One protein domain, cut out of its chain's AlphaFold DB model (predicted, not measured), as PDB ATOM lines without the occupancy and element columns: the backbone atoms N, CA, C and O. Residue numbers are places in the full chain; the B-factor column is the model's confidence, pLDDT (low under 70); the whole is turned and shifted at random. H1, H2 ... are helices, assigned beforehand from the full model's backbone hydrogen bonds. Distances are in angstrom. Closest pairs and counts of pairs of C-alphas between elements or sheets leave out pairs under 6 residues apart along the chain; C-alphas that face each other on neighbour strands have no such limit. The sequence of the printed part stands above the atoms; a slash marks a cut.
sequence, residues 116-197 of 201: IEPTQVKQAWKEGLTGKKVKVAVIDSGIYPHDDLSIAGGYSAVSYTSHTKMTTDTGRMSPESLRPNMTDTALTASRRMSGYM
ATOM      1  N   ILE A 116      26.040  56.838 -37.009       73.75
ATOM      2  CA  ILE A 116      26.031  56.646 -35.548       73.75
ATOM      3  C   ILE A 116      26.951  57.604 -34.805       73.75
ATOM      4  O   ILE A 116      26.590  58.086 -33.731       73.75
ATOM      5  N   GLU A 117      28.141  57.879 -35.344       74.75
ATOM      6  CA  GLU A 117      29.086  58.790 -34.686       74.75
ATOM      7  C   GLU A 117      28.537  60.223 -34.598       74.75
ATOM      8  O   GLU A 117      28.522  60.779 -33.497       74.75
ATOM      9  N   PRO A 118      27.987  60.820 -35.679       82.00
ATOM     10  CA  PRO A 118      27.473  62.189 -35.619       82.00
ATOM     11  C   PRO A 118      26.250  62.343 -34.706       82.00
ATOM     12  O   PRO A 118      25.977  63.436 -34.218       82.00
ATOM     13  N   THR A 119      25.504  61.259 -34.470       82.56
ATOM     14  CA  THR A 119      24.273  61.267 -33.664       82.56
ATOM     15  C   THR A 119      24.511  60.961 -32.184       82.56
ATOM     16  O   THR A 119      23.554  60.931 -31.414       82.56
ATOM     17  N   GLN A 120      25.768  60.744 -31.766       83.88
ATOM     18  CA  GLN A 120      26.167  60.463 -30.375       83.88
ATOM     19  C   GLN A 120      25.438  59.268 -29.729       83.88
ATOM     20  O   GLN A 120      25.439  59.093 -28.510       83.88
ATOM     21  N   VAL A 121      24.867  58.379 -30.542       85.12
ATOM     22  CA  VAL A 121      24.086  57.222 -30.083       85.12
ATOM     23  C   VAL A 121      24.925  56.288 -29.198       85.12
ATOM     24  O   VAL A 121      24.433  55.745 -28.209       85.12
ATOM     25  N   LYS A 122      26.231  56.169 -29.476       84.88
ATOM     26  CA  LYS A 122      27.161  55.392 -28.638       84.88
ATOM     27  C   LYS A 122      27.263  55.924 -27.210       84.88
ATOM     28  O   LYS A 122      27.454  55.129 -26.292       84.88
ATOM     29  N   GLN A 123      27.171  57.239 -27.012       88.31
ATOM     30  CA  GLN A 123      27.184  57.827 -25.675       88.31
ATOM     31  C   GLN A 123      25.881  57.514 -24.935       88.31
ATOM     32  O   GLN A 123      25.938  57.026 -23.810       88.31
ATOM     33  N   ALA A 124      24.732  57.671 -25.596       87.62
ATOM     34  CA  ALA A 124      23.433  57.318 -25.023       87.62
ATOM     35  C   ALA A 124      23.401  55.857 -24.530       87.62
ATOM     36  O   ALA A 124      22.963  55.580 -23.413       87.62
ATOM     37  N   TRP A 125      23.958  54.917 -25.302       87.88
ATOM     38  CA  TRP A 125      24.072  53.521 -24.866       87.88
ATOM     39  C   TRP A 125      24.979  53.325 -23.653       87.88
ATOM     40  O   TRP A 125      24.629  52.543 -22.770       87.88
ATOM     41  N   LYS A 126      26.124  54.024 -23.585       89.12
ATOM     42  CA  LYS A 126      27.016  53.987 -22.409       89.12
ATOM     43  C   LYS A 126      26.311  54.489 -21.149       89.12
ATOM     44  O   LYS A 126      26.591  53.998 -20.062       89.12
ATOM     45  N   GLU A 127      25.374  55.416 -21.308       91.44
ATOM     46  CA  GLU A 127      24.527  55.952 -20.239       91.44
ATOM     47  C   GLU A 127      23.282  55.079 -19.961       91.44
ATOM     48  O   GLU A 127      22.460  55.407 -19.108       91.44
ATOM     49  N   GLY A 128      23.127  53.941 -20.652       89.38
ATOM     50  CA  GLY A 128      22.008  53.006 -20.479       89.38
ATOM     51  C   GLY A 128      20.710  53.418 -21.186       89.38
ATOM     52  O   GLY A 128      19.687  52.730 -21.068       89.38
ATOM     53  N   LEU A 129      20.735  54.504 -21.960       89.31
ATOM     54  CA  LEU A 129      19.597  55.031 -22.706       89.31
ATOM     55  C   LEU A 129      19.411  54.226 -23.999       89.31
ATOM     56  O   LEU A 129      20.111  54.411 -24.990       89.31
ATOM     57  N   THR A 130      18.460  53.294 -23.969       85.12
ATOM     58  CA  THR A 130      18.230  52.295 -25.037       85.12
ATOM     59  C   THR A 130      16.815  52.339 -25.611       85.12
ATOM     60  O   THR A 130      16.425  51.495 -26.410       85.12
ATOM     61  N   GLY A 131      15.982  53.277 -25.151       87.12
ATOM     62  CA  GLY A 131      14.574  53.327 -25.547       87.12
ATOM     63  C   GLY A 131      13.715  52.185 -24.988       87.12
ATOM     64  O   GLY A 131      12.570  52.022 -25.400       87.12
ATOM     65  N   LYS A 132      14.214  51.394 -24.025       87.25
ATOM     66  CA  LYS A 132      13.384  50.411 -23.309       87.25
ATOM     67  C   LYS A 132      12.142  51.093 -22.727       87.25
ATOM     68  O   LYS A 132      12.251  52.136 -22.090       87.25
ATOM     69  N   LYS A 133      10.978  50.459 -22.907       87.62
ATOM     70  CA  LYS A 133       9.641  50.973 -22.538       87.62
ATOM     71  C   LYS A 133       9.148  52.173 -23.366       87.62
ATOM     72  O   LYS A 133       8.070  52.681 -23.078       87.62
ATOM     73  N   VAL A 134       9.872  52.584 -24.409       90.19
ATOM     74  CA  VAL A 134       9.396  53.553 -25.407       90.19
ATOM     75  C   VAL A 134       8.795  52.788 -26.586       90.19
ATOM     76  O   VAL A 134       9.390  51.828 -27.073       90.19
ATOM     77  N   LYS A 135       7.607  53.201 -27.042       89.31
ATOM     78  CA  LYS A 135       6.985  52.686 -28.271       89.31
ATOM     79  C   LYS A 135       7.177  53.707 -29.386       89.31
ATOM     80  O   LYS A 135       6.863  54.877 -29.194       89.31
ATOM     81  N   VAL A 136       7.658  53.252 -30.538       89.06
ATOM     82  CA  VAL A 136       7.787  54.067 -31.751       89.06
ATOM     83  C   VAL A 136       6.807  53.523 -32.780       89.06
ATOM     84  O   VAL A 136       6.886  52.350 -33.138       89.06
ATOM     85  N   ALA A 137       5.872  54.361 -33.223       89.69
ATOM     86  CA  ALA A 137       4.999  54.057 -34.349       89.69
ATOM     87  C   ALA A 137       5.604  54.663 -35.619       89.69
ATOM     88  O   ALA A 137       5.968  55.838 -35.627       89.69
ATOM     89  N   VAL A 138       5.714  53.859 -36.675       87.25
ATOM     90  CA  VAL A 138       6.147  54.302 -38.005       87.25
ATOM     91  C   VAL A 138       4.948  54.147 -38.936       87.25
ATOM     92  O   VAL A 138       4.358  53.070 -38.990       87.25
ATOM     93  N   ILE A 139       4.557  55.230 -39.609       87.19
ATOM     94  CA  ILE A 139       3.433  55.261 -40.553       87.19
ATOM     95  C   ILE A 139       4.034  55.308 -41.955       87.19
ATOM     96  O   ILE A 139       4.571  56.337 -42.356       87.19
ATOM     97  N   ASP A 140       4.007  54.176 -42.652       84.69
ATOM     98  CA  ASP A 140       4.635  53.985 -43.962       84.69
ATOM     99  C   ASP A 140       4.008  52.744 -44.652       84.69
ATOM    100  O   ASP A 140       2.938  52.294 -44.233       84.69
ATOM    101  N   SER A 141       4.625  52.161 -45.686       80.44
ATOM    102  CA  SER A 141       4.016  51.100 -46.515       80.44
ATOM    103  C   SER A 141       3.972  49.689 -45.901       80.44
ATOM    104  O   SER A 141       3.482  48.750 -46.537       80.44
ATOM    105  N   GLY A 142       4.454  49.509 -44.671       78.94
ATOM    106  CA  GLY A 142       4.432  48.229 -43.954       78.94
ATOM    107  C   GLY A 142       5.816  47.618 -43.722       78.94
ATOM    108  O   GLY A 142       6.780  47.925 -44.409       78.94
ATOM    109  N   ILE A 143       5.920  46.746 -42.720       80.75
ATOM    110  CA  ILE A 143       7.189  46.247 -42.170       80.75
ATOM    111  C   ILE A 143       7.380  44.752 -42.445       80.75
ATOM    112  O   ILE A 143       6.461  43.956 -42.248       80.75
ATOM    113  N   TYR A 144       8.587  44.356 -42.852       79.31
ATOM    114  CA  TYR A 144       8.950  42.952 -43.037       79.31
ATOM    115  C   TYR A 144       9.600  42.365 -41.765       79.31
ATOM    116  O   TYR A 144      10.469  43.015 -41.172       79.31
ATOM    117  N   PRO A 145       9.234  41.140 -41.332       77.25
ATOM    118  CA  PRO A 145       9.911  40.460 -40.228       77.25
ATOM    119  C   PRO A 145      11.402  40.237 -40.518       77.25
ATOM    120  O   PRO A 145      11.759  39.584 -41.493       77.25
ATOM    121  N   HIS A 146      12.283  40.742 -39.659       76.88
ATOM    122  CA  HIS A 146      13.732  40.660 -39.846       76.88
ATOM    123  C   HIS A 146      14.430  40.371 -38.511       76.88
ATOM    124  O   HIS A 146      14.010  40.896 -37.485       76.88
ATOM    125  N   ASP A 147      15.521  39.598 -38.521       80.69
ATOM    126  CA  ASP A 147      16.224  39.154 -37.300       80.69
ATOM    127  C   ASP A 147      16.761  40.312 -36.431       80.69
ATOM    128  O   ASP A 147      16.902  40.180 -35.218       80.69
ATOM    129  N   ASP A 148      17.029  41.468 -37.045       77.06
ATOM    130  CA  ASP A 148      17.453  42.708 -36.362       77.06
ATOM    131  C   ASP A 148      16.281  43.580 -35.848       77.06
ATOM    132  O   ASP A 148      16.496  44.696 -35.355       77.06
ATOM    133  N   LEU A 149      15.036  43.109 -35.973       82.19
ATOM    134  CA  LEU A 149      13.829  43.830 -35.570       82.19
ATOM    135  C   LEU A 149      12.996  43.030 -34.568       82.19
ATOM    136  O   LEU A 149      12.593  41.899 -34.811       82.19
ATOM    137  N   SER A 150      12.646  43.683 -33.461       84.31
ATOM    138  CA  SER A 150      11.605  43.214 -32.547       84.31
ATOM    139  C   SER A 150      10.350  44.057 -32.751       84.31
ATOM    140  O   SER A 150      10.285  45.201 -32.297       84.31
ATOM    141  N   ILE A 151       9.346  43.499 -33.424       84.62
ATOM    142  CA  ILE A 151       8.095  44.195 -33.751       84.62
ATOM    143  C   ILE A 151       7.086  43.974 -32.619       84.62
ATOM    144  O   ILE A 151       6.718  42.842 -32.317       84.62
ATOM    145  N   ALA A 152       6.639  45.057 -31.980       86.38
ATOM    146  CA  ALA A 152       5.716  44.996 -30.838       86.38
ATOM    147  C   ALA A 152       4.226  44.911 -31.234       86.38
ATOM    148  O   ALA A 152       3.376  44.703 -30.371       86.38
ATOM    149  N   GLY A 153       3.907  45.119 -32.513       85.69
ATOM    150  CA  GLY A 153       2.553  45.125 -33.065       85.69
ATOM    151  C   GLY A 153       2.472  45.981 -34.329       85.69
ATOM    152  O   GLY A 153       3.460  46.602 -34.722       85.69
ATOM    153  N   GLY A 154       1.299  46.025 -34.956       84.19
ATOM    154  CA  GLY A 154       1.064  46.817 -36.159       84.19
ATOM    155  C   GLY A 154      -0.417  46.917 -36.504       84.19
ATOM    156  O   GLY A 154      -1.237  46.164 -35.983       84.19
ATOM    157  N   TYR A 155      -0.736  47.867 -37.375       83.25
ATOM    158  CA  TYR A 155      -2.070  48.116 -37.907       83.25
ATOM    159  C   TYR A 155      -1.927  48.474 -39.382       83.25
ATOM    160  O   TYR A 155      -1.019  49.227 -39.735       83.25
ATOM    161  N   SER A 156      -2.817  47.959 -40.229       83.19
ATOM    162  CA  SER A 156      -2.881  48.355 -41.635       83.19
ATOM    163  C   SER A 156      -4.129  49.186 -41.903       83.19
ATOM    164  O   SER A 156      -5.245  48.737 -41.640       83.19
ATOM    165  N   ALA A 157      -3.923  50.394 -42.432       83.56
ATOM    166  CA  ALA A 157      -4.988  51.322 -42.810       83.56
ATOM    167  C   ALA A 157      -5.458  51.151 -44.266       83.56
ATOM    168  O   ALA A 157      -6.351  51.873 -44.693       83.56
ATOM    169  N   VAL A 158      -4.868  50.219 -45.028       79.56
ATOM    170  CA  VAL A 158      -5.225  49.962 -46.432       79.56
ATOM    171  C   VAL A 158      -6.113  48.724 -46.570       79.56
ATOM    172  O   VAL A 158      -5.886  47.696 -45.928       79.56
ATOM    173  N   SER A 159      -7.113  48.807 -47.451       68.19
ATOM    174  CA  SER A 159      -8.190  47.815 -47.609       68.19
ATOM    175  C   SER A 159      -7.751  46.475 -48.213       68.19
ATOM    176  O   SER A 159      -8.401  45.454 -48.000       68.19
ATOM    177  N   TYR A 160      -6.628  46.438 -48.932       63.62
ATOM    178  CA  TYR A 160      -6.142  45.236 -49.621       63.62
ATOM    179  C   TYR A 160      -5.291  44.303 -48.739       63.62
ATOM    180  O   TYR A 160      -4.769  43.293 -49.218       63.62
ATOM    181  N   THR A 161      -5.133  44.613 -47.448       52.88
ATOM    182  CA  THR A 161      -4.427  43.757 -46.482       52.88
ATOM    183  C   THR A 161      -5.308  43.497 -45.268       52.88
ATOM    184  O   THR A 161      -6.048  44.374 -44.833       52.88
ATOM    185  N   SER A 162      -5.237  42.298 -44.688       47.88
ATOM    186  CA  SER A 162      -5.951  42.021 -43.439       47.88
ATOM    187  C   SER A 162      -5.294  42.762 -42.276       47.88
ATOM    188  O   SER A 162      -4.077  42.725 -42.105       47.88
ATOM    189  N   HIS A 163      -6.136  43.374 -41.445       45.75
ATOM    190  CA  HIS A 163      -5.807  44.200 -40.278       45.75
ATOM    191  C   HIS A 163      -4.759  43.603 -39.320       45.75
ATOM    192  O   HIS A 163      -4.039  44.327 -38.639       45.75
ATOM    193  N   THR A 164      -4.679  42.272 -39.269       38.84
ATOM    194  CA  THR A 164      -3.839  41.485 -38.357       38.84
ATOM    195  C   THR A 164      -2.672  40.780 -39.049       38.84
ATOM    196  O   THR A 164      -1.840  40.172 -38.381       38.84
ATOM    197  N   LYS A 165      -2.558  40.858 -40.381       43.00
ATOM    198  CA  LYS A 165      -1.604  40.047 -41.156       43.00
ATOM    199  C   LYS A 165      -0.287  40.763 -41.457       43.00
ATOM    200  O   LYS A 165       0.354  40.512 -42.471       43.00
ATOM    201  N   MET A 166       0.122  41.639 -40.546       44.91
ATOM    202  CA  MET A 166       1.498  42.143 -40.464       44.91
ATOM    203  C   MET A 166       2.362  41.251 -39.554       44.91
ATOM    204  O   MET A 166       3.564  41.465 -39.438       44.91
ATOM    205  N   THR A 167       1.774  40.228 -38.915       40.50
ATOM    206  CA  THR A 167       2.491  39.311 -38.025       40.50
ATOM    207  C   THR A 167       2.244  37.857 -38.422       40.50
ATOM    208  O   THR A 167       1.113  37.381 -38.397       40.50
ATOM    209  N   THR A 168       3.333  37.164 -38.767       40.22
ATOM    210  CA  THR A 168       3.487  35.700 -38.707       40.22
ATOM    211  C   THR A 168       2.440  34.849 -39.441       40.22
ATOM    212  O   THR A 168       1.694  34.128 -38.793       40.22
ATOM    213  N   ASP A 169       2.423  34.846 -40.778       32.38
ATOM    214  CA  ASP A 169       2.106  33.622 -41.536       32.38
ATOM    215  C   ASP A 169       2.556  33.746 -43.001       32.38
ATOM    216  O   ASP A 169       2.396  34.783 -43.643       32.38
ATOM    217  N   THR A 170       3.076  32.647 -43.532       39.88
ATOM    218  CA  THR A 170       3.596  32.373 -44.883       39.88
ATOM    219  C   THR A 170       2.628  32.609 -46.062       39.88
ATOM    220  O   THR A 170       2.862  32.136 -47.174       39.88
ATOM    221  N   GLY A 171       1.548  33.372 -45.891       37.88
ATOM    222  CA  GLY A 171       0.591  33.666 -46.958       37.88
ATOM    223  C   GLY A 171       0.799  35.052 -47.567       37.88
ATOM    224  O   GLY A 171       0.502  36.038 -46.900       37.88
ATOM    225  N   ARG A 172       1.244  35.092 -48.833       38.16
ATOM    226  CA  ARG A 172       1.336  36.246 -49.763       38.16
ATOM    227  C   ARG A 172       1.096  37.632 -49.137       38.16
ATOM    228  O   ARG A 172      -0.047  38.032 -48.920       38.16
ATOM    229  N   MET A 173       2.191  38.364 -48.931       44.94
ATOM    230  CA  MET A 173       2.185  39.807 -48.674       44.94
ATOM    231  C   MET A 173       1.753  40.569 -49.932       44.94
ATOM    232  O   MET A 173       1.976  40.104 -51.054       44.94
ATOM    233  N   SER A 174       1.143  41.737 -49.751       43.69
ATOM    234  CA  SER A 174       0.850  42.651 -50.853       43.69
ATOM    235  C   SER A 174       2.160  43.216 -51.442       43.69
ATOM    236  O   SER A 174       3.139  43.377 -50.709       43.69
ATOM    237  N   PRO A 175       2.208  43.549 -52.746       46.78
ATOM    238  CA  PRO A 175       3.404  44.111 -53.389       46.78
ATOM    239  C   PRO A 175       3.931  45.406 -52.752       46.78
ATOM    240  O   PRO A 175       5.094  45.750 -52.928       46.78
ATOM    241  N   GLU A 176       3.089  46.128 -52.014       47.53
ATOM    242  CA  GLU A 176       3.433  47.402 -51.380       47.53
ATOM    243  C   GLU A 176       4.109  47.223 -50.011       47.53
ATOM    244  O   GLU A 176       5.046  47.951 -49.701       47.53
ATOM    245  N   SER A 177       3.756  46.176 -49.254       44.28
ATOM    246  CA  SER A 177       4.517  45.757 -48.062       44.28
ATOM    247  C   SER A 177       5.873  45.125 -48.408       44.28
ATOM    248  O   SER A 177       6.685  44.879 -47.521       44.28
ATOM    249  N   LEU A 178       6.132  44.870 -49.697       48.75
ATOM    250  CA  LEU A 178       7.449  44.501 -50.226       48.75
ATOM    251  C   LEU A 178       8.297  45.725 -50.609       48.75
ATOM    252  O   LEU A 178       9.448  45.555 -51.017       48.75
ATOM    253  N   ARG A 179       7.766  46.954 -50.498       59.69
ATOM    254  CA  ARG A 179       8.587  48.159 -50.649       59.69
ATOM    255  C   ARG A 179       9.441  48.313 -49.383       59.69
ATOM    256  O   ARG A 179       8.899  48.334 -48.283       59.69
ATOM    257  N   PRO A 180      10.777  48.380 -49.501       60.16
ATOM    258  CA  PRO A 180      11.678  48.251 -48.353       60.16
ATOM    259  C   PRO A 180      11.719  49.477 -47.425       60.16
ATOM    260  O   PRO A 180      12.328  49.405 -46.361       60.16
ATOM    261  N   ASN A 181      11.053  50.582 -47.771       70.38
ATOM    262  CA  ASN A 181      11.210  51.881 -47.107       70.38
ATOM    263  C   ASN A 181      10.961  51.851 -45.581       70.38
ATOM    264  O   ASN A 181      11.797  52.338 -44.815       70.38
ATOM    265  N   MET A 182       9.878  51.228 -45.109       75.88
ATOM    266  CA  MET A 182       9.563  51.155 -43.684       75.88
ATOM    267  C   MET A 182      10.469  50.155 -42.971       75.88
ATOM    268  O   MET A 182      10.831  50.382 -41.820       75.88
ATOM    269  N   THR A 183      10.847  49.054 -43.629       74.31
ATOM    270  CA  THR A 183      11.760  48.059 -43.046       74.31
ATOM    271  C   THR A 183      13.136  48.682 -42.821       74.31
ATOM    272  O   THR A 183      13.690  48.559 -41.730       74.31
ATOM    273  N   ASP A 184      13.643  49.447 -43.788       77.94
ATOM    274  CA  ASP A 184      14.909  50.179 -43.672       77.94
ATOM    275  C   ASP A 184      14.834  51.291 -42.614       77.94
ATOM    276  O   ASP A 184      15.749  51.456 -41.795       77.94
ATOM    277  N   THR A 185      13.712  52.014 -42.565       79.00
ATOM    278  CA  THR A 185      13.442  53.027 -41.532       79.00
ATOM    279  C   THR A 185      13.416  52.399 -40.135       79.00
ATOM    280  O   THR A 185      14.071  52.889 -39.210       79.00
ATOM    281  N   ALA A 186      12.721  51.270 -39.979       79.75
ATOM    282  CA  ALA A 186      12.633  50.529 -38.726       79.75
ATOM    283  C   ALA A 186      13.985  49.933 -38.318       79.75
ATOM    284  O   ALA A 186      14.328  49.969 -37.136       79.75
ATOM    285  N   LEU A 187      14.784  49.436 -39.267       79.75
ATOM    286  CA  LEU A 187      16.144  48.953 -39.008       79.75
ATOM    287  C   LEU A 187      17.044  50.081 -38.521       79.75
ATOM    288  O   LEU A 187      17.768  49.902 -37.542       79.75
ATOM    289  N   THR A 188      16.964  51.255 -39.145       78.88
ATOM    290  CA  THR A 188      17.728  52.433 -38.721       78.88
ATOM    291  C   THR A 188      17.347  52.854 -37.301       78.88
ATOM    292  O   THR A 188      18.225  53.052 -36.458       78.88
ATOM    293  N   ALA A 189      16.048  52.921 -36.992       80.69
ATOM    294  CA  ALA A 189      15.566  53.238 -35.647       80.69
ATOM    295  C   ALA A 189      15.983  52.169 -34.617       80.69
ATOM    296  O   ALA A 189      16.563  52.498 -33.580       80.69
ATOM    297  N   SER A 190      15.763  50.886 -34.924       79.44
ATOM    298  CA  SER A 190      16.113  49.746 -34.063       79.44
ATOM    299  C   SER A 190      17.607  49.716 -33.750       79.44
ATOM    300  O   SER A 190      17.986  49.641 -32.582       79.44
ATOM    301  N   ARG A 191      18.469  49.886 -34.762       76.81
ATOM    302  CA  ARG A 191      19.930  49.930 -34.597       76.81
ATOM    303  C   ARG A 191      20.420  51.100 -33.757       76.81
ATOM    304  O   ARG A 191      21.541  51.022 -33.275       76.81
ATOM    305  N   ARG A 192      19.637  52.176 -33.611       73.25
ATOM    306  CA  ARG A 192      19.954  53.318 -32.735       73.25
ATOM    307  C   ARG A 192      19.450  53.120 -31.307       73.25
ATOM    308  O   ARG A 192      20.036  53.658 -30.373       73.25
ATOM    309  N   MET A 193      18.388  52.342 -31.118       72.00
ATOM    310  CA  MET A 193      17.799  52.075 -29.799       72.00
ATOM    311  C   MET A 193      18.436  50.855 -29.121       72.00
ATOM    312  O   MET A 193      18.825  50.917 -27.954       72.00
ATOM    313  N   SER A 194      18.621  49.764 -29.864       62.56
ATOM    314  CA  SER A 194      19.346  48.582 -29.406       62.56
ATOM    315  C   SER A 194      20.817  48.715 -29.760       62.56
ATOM    316  O   SER A 194      21.226  48.453 -30.890       62.56
ATOM    317  N   GLY A 195      21.627  49.094 -28.771       52.66
ATOM    318  CA  GLY A 195      23.071  48.925 -28.856       52.66
ATOM    319  C   GLY A 195      23.396  47.498 -29.278       52.66
ATOM    320  O   GLY A 195      23.013  46.542 -28.603       52.66
ATOM    321  N   TYR A 196      24.077  47.346 -30.410       45.94
ATOM    322  CA  TYR A 196      24.560  46.059 -30.900       45.94
ATOM    323  C   TYR A 196      25.708  45.593 -29.987       45.94
ATOM    324  O   TYR A 196      26.883  45.685 -30.323       45.94
ATOM    325  N   MET A 197      25.382  45.130 -28.782       34.72
ATOM    326  CA  MET A 197      26.333  44.518 -27.860       34.72
ATOM    327  C   MET A 197      26.035  43.025 -27.798       34.72
ATOM    328  O   MET A 197      25.567  42.487 -26.799       34.72
TER     329      MET A 197
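This is residues 116 to 197 of the 201 residues of the protein "Minor extracellular protease Epr" of Bacillus velezensis (UniProt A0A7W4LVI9). With little regular structure, this is an elongated run of loops: short helix H1 is at one end, unnamed residues 127 to 180 loop out to the far end and fold back, and longer helix H2 returns toward H1. The 82 printed residues have two named helices, H1 then H2, and no named strand; the class is all helix, with only 19 residues in named elements. It is only just loose, close to compact, with a radius of gyration of the C-alphas of 14.6 A and spans of 43 by 23 by 21 A.

Look first at H1, residues 121 to 126, then at H2, residues 181 to 193. They are close but not clearly touching; their closest C-alphas, of Val 121 and Arg 192, are 6.3 A apart. They run the same way at a shallow tilt of 34 degrees, only just short of steep. In both, every O i to N i+4 pair is within hydrogen-bond range.

Find C-alpha 121 at (24.086, 57.222, -30.083), where H1 begins. H2 runs 18.5 A from C-alpha 181 to C-alpha 193 at (17.799, 52.075, -29.799).

The C-alphas farthest apart, of Glu 127 and Tyr 160, are 43.8 A apart. The 54-residue link is long; the printed part has no cut. The pLDDT is under 70 at residues 159 to 180 and 194 to 197.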